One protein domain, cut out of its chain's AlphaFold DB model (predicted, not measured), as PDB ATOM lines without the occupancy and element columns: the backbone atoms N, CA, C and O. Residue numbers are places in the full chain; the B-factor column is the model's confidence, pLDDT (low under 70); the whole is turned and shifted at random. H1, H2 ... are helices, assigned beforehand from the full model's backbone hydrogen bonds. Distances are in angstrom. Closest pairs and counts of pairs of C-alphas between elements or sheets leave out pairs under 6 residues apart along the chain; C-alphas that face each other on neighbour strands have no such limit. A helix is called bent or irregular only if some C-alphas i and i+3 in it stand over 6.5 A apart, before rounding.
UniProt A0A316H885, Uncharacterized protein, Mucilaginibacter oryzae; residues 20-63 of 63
ATOM      1  N   ASP A  20     -24.463   5.620  -4.098       95.38
ATOM      2  CA  ASP A  20     -25.247   6.596  -4.858       95.38
ATOM      3  C   ASP A  20     -26.643   6.069  -5.198       95.38
ATOM      4  O   ASP A  20     -27.627   6.797  -5.074       95.38
ATOM      5  N   GLU A  21     -26.767   4.785  -5.548       94.38
ATOM      6  CA  GLU A  21     -28.073   4.150  -5.746       94.38
ATOM      7  C   GLU A  21     -28.890   4.126  -4.450       94.38
ATOM      8  O   GLU A  21     -30.088   4.418  -4.485       94.38
ATOM      9  N   ILE A  22     -28.261   3.867  -3.297       95.50
ATOM     10  CA  ILE A  22     -28.942   3.971  -1.999       95.50
ATOM     11  C   ILE A  22     -29.426   5.400  -1.759       95.50
ATOM     12  O   ILE A  22     -30.603   5.598  -1.479       95.50
ATOM     13  N   ARG A  23     -28.565   6.406  -1.924       96.44
ATOM     14  CA  ARG A  23     -28.928   7.817  -1.711       96.44
ATOM     15  C   ARG A  23     -29.948   8.342  -2.715       96.44
ATOM     16  O   ARG A  23     -30.668   9.285  -2.406       96.44
ATOM     17  N   SER A  24     -30.047   7.735  -3.896       96.19
ATOM     18  CA  SER A  24     -31.095   8.063  -4.868       96.19
ATOM     19  C   SER A  24     -32.496   7.640  -4.402       96.19
ATOM     20  O   SER A  24     -33.500   8.118  -4.935       96.19
ATOM     21  N   CYS A  25     -32.584   6.757  -3.400       93.81
ATOM     22  CA  CYS A  25     -33.846   6.309  -2.835       93.81
ATOM     23  C   CYS A  25     -34.415   7.340  -1.856       93.81
ATOM     24  O   CYS A  25     -33.728   7.837  -0.961       93.81
ATOM     25  N   LYS A  26     -35.725   7.589  -1.969       95.31
ATOM     26  CA  LYS A  26     -36.425   8.504  -1.070       95.31
ATOM     27  C   LYS A  26     -36.314   8.043   0.387       95.31
ATOM     28  O   LYS A  26     -36.679   6.910   0.694       95.31
ATOM     29  N   GLY A  27     -35.875   8.928   1.277       94.31
ATOM     30  CA  GLY A  27     -35.636   8.648   2.696       94.31
ATOM     31  C   GLY A  27     -34.196   8.250   3.041       94.31
ATOM     32  O   GLY A  27     -33.876   8.168   4.225       94.31
ATOM     33  N   PHE A  28     -33.333   8.039   2.045       96.12
ATOM     34  CA  PHE A  28     -31.922   7.671   2.214       96.12
ATOM     35  C   PHE A  28     -30.958   8.755   1.709       96.12
ATOM     36  O   PHE A  28     -29.742   8.585   1.778       96.12
ATOM     37  N   GLU A  29     -31.473   9.888   1.228       97.38
ATOM     38  CA  GLU A  29     -30.698  10.929   0.541       97.38
ATOM     39  C   GLU A  29     -29.599  11.534   1.429       97.38
ATOM     40  O   GLU A  29     -28.563  11.977   0.942       97.38
ATOM     41  N   HIS A  30     -29.829  11.542   2.743       96.94
ATOM     42  CA  HIS A  30     -28.971  12.155   3.756       96.94
ATOM     43  C   HIS A  30     -28.004  11.167   4.422       96.94
ATOM     44  O   HIS A  30     -27.293  11.545   5.352       96.94
ATOM     45  N   PHE A  31     -27.998   9.901   3.997       97.81
ATOM     46  CA  PHE A  31     -27.190   8.875   4.647       97.81
ATOM     47  C   PHE A  31     -25.704   9.147   4.438       97.81
ATOM     48  O   PHE A  31     -25.283   9.482   3.330       97.81
ATOM     49  N   THR A  32     -24.890   8.952   5.476       97.94
ATOM     50  CA  THR A  32     -23.427   8.905   5.329       97.94
ATOM     51  C   THR A  32     -23.005   7.657   4.549       97.94
ATOM     52  O   THR A  32     -23.816   6.757   4.310       97.94
ATOM     53  N   ASP A  33     -21.741   7.596   4.126       97.25
ATOM     54  CA  ASP A  33     -21.225   6.436   3.391       97.25
ATOM     55  C   ASP A  33     -21.352   5.165   4.245       97.25
ATOM     56  O   ASP A  33     -21.798   4.128   3.758       97.25
ATOM     57  N   GLU A  34     -21.069   5.256   5.548       97.69
ATOM     58  CA  GLU A  34     -21.201   4.144   6.492       97.69
ATOM     59  C   GLU A  34     -22.651   3.667   6.616       97.69
ATOM     60  O   GLU A  34     -22.911   2.462   6.611       97.69
ATOM     61  N   GLN A  35     -23.604   4.597   6.704       97.56
ATOM     62  CA  GLN A  35     -25.026   4.260   6.783       97.56
ATOM     63  C   GLN A  35     -25.510   3.600   5.488       97.56
ATOM     64  O   GLN A  35     -26.225   2.599   5.537       97.56
ATOM     65  N   ALA A  36     -25.092   4.105   4.326       96.81
ATOM     66  CA  ALA A  36     -25.425   3.500   3.041       96.81
ATOM     67  C   ALA A  36     -24.824   2.090   2.898       96.81
ATOM     68  O   ALA A  36     -25.516   1.163   2.476       96.81
ATOM     69  N   LEU A  37     -23.574   1.889   3.327       95.50
ATOM     70  CA  LEU A  37     -22.932   0.572   3.351       95.50
ATOM     71  C   LEU A  37     -23.659  -0.416   4.274       95.50
ATOM     72  O   LEU A  37     -23.832  -1.580   3.904       95.50
ATOM     73  N   GLN A  38     -24.137   0.034   5.437       96.62
ATOM     74  CA  GLN A  38     -24.963  -0.796   6.322       96.62
ATOM     75  C   GLN A  38     -26.274  -1.212   5.653       96.62
ATOM     76  O   GLN A  38     -26.668  -2.373   5.741       96.62
ATOM     77  N   VAL A  39     -26.934  -0.297   4.943       95.31
ATOM     78  CA  VAL A  39     -28.153  -0.613   4.187       95.31
ATOM     79  C   VAL A  39     -27.878  -1.685   3.131       95.31
ATOM     80  O   VAL A  39     -28.612  -2.672   3.057       95.31
ATOM     81  N   ILE A  40     -26.796  -1.542   2.362       94.12
ATOM     82  CA  ILE A  40     -26.393  -2.524   1.343       94.12
ATOM     83  C   ILE A  40     -26.160  -3.901   1.978       94.12
ATOM     84  O   ILE A  40     -26.663  -4.910   1.473       94.12
ATOM     85  N   ALA A  41     -25.435  -3.956   3.098       93.12
ATOM     86  CA  ALA A  41     -25.176  -5.199   3.822       93.12
ATOM     87  C   ALA A  41     -26.477  -5.858   4.314       93.12
ATOM     88  O   ALA A  41     -26.697  -7.047   4.072       93.12
ATOM     89  N   ASN A  42     -27.376  -5.073   4.910       94.94
ATOM     90  CA  ASN A  42     -28.659  -5.558   5.419       94.94
ATOM     91  C   ASN A  42     -29.549  -6.108   4.297       94.94
ATOM     92  O   ASN A  42     -30.173  -7.156   4.460       94.94
ATOM     93  N   PHE A  43     -29.591  -5.454   3.130       92.75
ATOM     94  CA  PHE A  43     -30.350  -5.958   1.983       92.75
ATOM     95  C   PHE A  43     -29.802  -7.285   1.454       92.75
ATOM     96  O   PHE A  43     -30.586  -8.178   1.107       92.75
ATOM     97  N   LYS A  44     -28.474  -7.446   1.416       90.62
ATOM     98  CA  LYS A  44     -27.838  -8.715   1.035       90.62
ATOM     99  C   LYS A  44     -28.205  -9.827   2.012       90.62
ATOM    100  O   LYS A  44     -28.625 -10.903   1.583       90.62
ATOM    101  N   GLU A  45     -28.105  -9.565   3.312       93.00
ATOM    102  CA  GLU A  45     -28.462 -10.538   4.344       93.00
ATOM    103  C   GLU A  45     -29.947 -10.917   4.275       93.00
ATOM    104  O   GLU A  45     -30.286 -12.101   4.215       93.00
ATOM    105  N   PHE A  46     -30.835  -9.927   4.179       93.88
ATOM    106  CA  PHE A  46     -32.269 -10.161   4.037       93.88
ATOM    107  C   PHE A  46     -32.591 -11.020   2.807       93.88
ATOM    108  O   PHE A  46     -33.343 -11.993   2.905       93.88
ATOM    109  N   SER A  47     -31.967 -10.724   1.664       90.94
ATOM    110  CA  SER A  47     -32.147 -11.496   0.428       90.94
ATOM    111  C   SER A  47     -31.736 -12.961   0.607       90.94
ATOM    112  O   SER A  47     -32.451 -13.866   0.167       90.94
ATOM    113  N   LEU A  48     -30.628 -13.220   1.310       91.25
ATOM    114  CA  LEU A  48     -30.186 -14.576   1.639       91.25
ATOM    115  C   LEU A  48     -31.155 -15.287   2.589       91.25
ATOM    116  O   LEU A  48     -31.428 -16.475   2.398       91.25
ATOM    117  N   ILE A  49     -31.689 -14.589   3.595       94.44
ATOM    118  CA  ILE A  49     -32.681 -15.143   4.528       94.44
ATOM    119  C   ILE A  49     -33.939 -15.565   3.765       94.44
ATOM    120  O   ILE A  49     -34.365 -16.718   3.880       94.44
ATOM    121  N   VAL A  50     -34.498 -14.672   2.944       93.56
ATOM    122  CA  VAL A  50     -35.706 -14.937   2.146       93.56
ATOM    123  C   VAL A  50     -35.473 -16.092   1.177       93.56
ATOM    124  O   VAL A  50     -36.276 -17.027   1.129       93.56
ATOM    125  N   PHE A  51     -34.348 -16.088   0.456       90.81
ATOM    126  CA  PHE A  51     -33.996 -17.169  -0.461       90.81
ATOM    127  C   PHE A  51     -33.877 -18.517   0.261       90.81
ATOM    128  O   PHE A  51     -34.435 -19.524  -0.185       90.81
ATOM    129  N   ASN A  52     -33.191 -18.555   1.405       91.88
ATOM    130  CA  ASN A  52     -33.033 -19.778   2.185       91.88
ATOM    131  C   ASN A  52     -34.359 -20.280   2.757       91.88
ATOM    132  O   ASN A  52     -34.603 -21.490   2.747       91.88
ATOM    133  N   TYR A  53     -35.218 -19.379   3.232       93.69
ATOM    134  CA  TYR A  53     -36.564 -19.722   3.674       93.69
ATOM    135  C   TYR A  53     -37.373 -20.332   2.528       93.69
ATOM    136  O   TYR A  53     -37.920 -21.426   2.673       93.69
ATOM    137  N   TYR A  54     -37.399 -19.673   1.370       93.50
ATOM    138  CA  TYR A  54     -38.112 -20.165   0.196       93.50
ATOM    139  C   TYR A  54     -37.605 -21.545  -0.236       93.50
ATOM    140  O   TYR A  54     -38.396 -22.477  -0.374       93.50
ATOM    141  N   ARG A  55     -36.281 -21.725  -0.337       91.56
ATOM    142  CA  ARG A  55     -35.651 -23.007  -0.688       91.56
ATOM    143  C   ARG A  55     -36.032 -24.132   0.280       91.56
ATOM    144  O   ARG A  55     -36.312 -25.246  -0.158       91.56
ATOM    145  N   ARG A  56     -36.059 -23.855   1.588       89.06
ATOM    146  CA  ARG A  56     -36.466 -24.836   2.613       89.06
ATOM    147  C   ARG A  56     -37.941 -25.219   2.489       89.06
ATOM    148  O   ARG A  56     -38.263 -26.395   2.614       89.06
ATOM    149  N   ASN A  57     -38.826 -24.257   2.237       86.88
ATOM    150  CA  ASN A  57     -40.262 -24.522   2.128       86.88
ATOM    151  C   ASN A  57     -40.653 -25.174   0.797       86.88
ATOM    152  O   ASN A  57     -41.537 -26.021   0.788       86.88
ATOM    153  N   LEU A  58     -39.973 -24.847  -0.305       77.12
ATOM    154  CA  LEU A  58     -40.120 -25.574  -1.568       77.12
ATOM    155  C   LEU A  58     -39.806 -27.058  -1.396       77.12
ATOM    156  O   LEU A  58     -40.580 -27.900  -1.835       77.12
ATOM    157  N   ARG A  59     -38.696 -27.377  -0.722       68.94
ATOM    158  CA  ARG A  59     -38.295 -28.765  -0.481       68.94
ATOM    159  C   ARG A  59     -39.343 -29.532   0.331       68.94
ATOM    160  O   ARG A  59     -39.691 -30.636  -0.050       68.94
ATOM    161  N   LYS A  60     -39.917 -28.912   1.367       66.00
ATOM    162  CA  LYS A  60     -41.004 -29.502   2.171       66.00
ATOM    163  C   LYS A  60     -42.316 -29.735   1.413       66.00
ATOM    164  O   LYS A  60     -43.166 -30.448   1.918       66.00
ATOM    165  N   ARG A  61     -42.534 -29.079   0.268       60.12
ATOM    166  CA  ARG A  61     -43.736 -29.270  -0.568       60.12
ATOM    167  C   ARG A  61     -43.568 -30.368  -1.621       60.12
ATOM    168  O   ARG A  61     -44.550 -30.710  -2.270       60.12
ATOM    169  N   LEU A  62     -42.337 -30.827  -1.844       58.62
ATOM    170  CA  LEU A  62     -41.984 -31.871  -2.811       58.62
ATOM    171  C   LEU A  62     -41.692 -33.226  -2.137       58.62
ATOM    172  O   LEU A  62     -41.501 -34.210  -2.845       58.62
ATOM    173  N   GLU A  63     -41.634 -33.246  -0.803       52.69
ATOM    174  CA  GLU A  63     -41.616 -34.434   0.064       52.69
ATOM    175  C   GLU A  63     -43.057 -34.770   0.486       52.69
ATOM    176  O   GLU A  63     -43.384 -35.975   0.528       52.69
TER     177      GLU A  63
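Overview. This is residues 20 to 63 of the 63 residues of an uncharacterized protein of Mucilaginibacter oryzae (UniProt A0A316H885). One long, nearly straight helix, H2, makes the length of this domain, and a small head sits at its first end: there the chain before it loops round, and the short helix H1 packs on residues 36 to 40 of H2. The rest of the long helix, from residue 41, sticks out free as an arm. The printed part has 44 residues with two named helices, H1 then H2 along the chain, and no named strand; the class is all helix. The whole is extended, with a radius of gyration of the C-alphas of 15.4 A, and the C-alphas span 48 by 17 by 12 A.

Along the chain. H2 holds residues 33 to 62 and is 44.0 A long from first to last C-alpha. It begins at C-alpha 33, at (-21.225, 6.436, 3.391), and ends at C-alpha 62, at (-41.984, -31.871, -2.811). H1 holds residues 20 to 23, is 5.0 A long, and begins at C-alpha 20, at (-25.247, 6.596, -4.858).

Arrangement. H2 is not bent, and it touches H1 with residues 36 to 40 alone. The closest C-alphas of the two helices are those of Ile 22 and Ala 36, 6.2 A apart. Their centres are 19.7 A apart. Residues 41 to 63, of which 41 to 62 belong to H2, stand free. In H2 every O i to N i+4 pair is within hydrogen-bond range; H1, with 4 residues, is too short for such a pair, and its one O i to N i+3 pair is within range.

Size, cuts and confidence. The outline is a rod, and the two C-alphas farthest apart, those of His 30 and Glu 63, are 48.4 A from each other. The printed part has no cut and ends at the chain's last residue, Glu 63. The link from H1 to H2, with 9 residues between them, is short. The mean pLDDT of the printed part is 90.2, and the model's confidence is low, under 70, at residues 59 to 63.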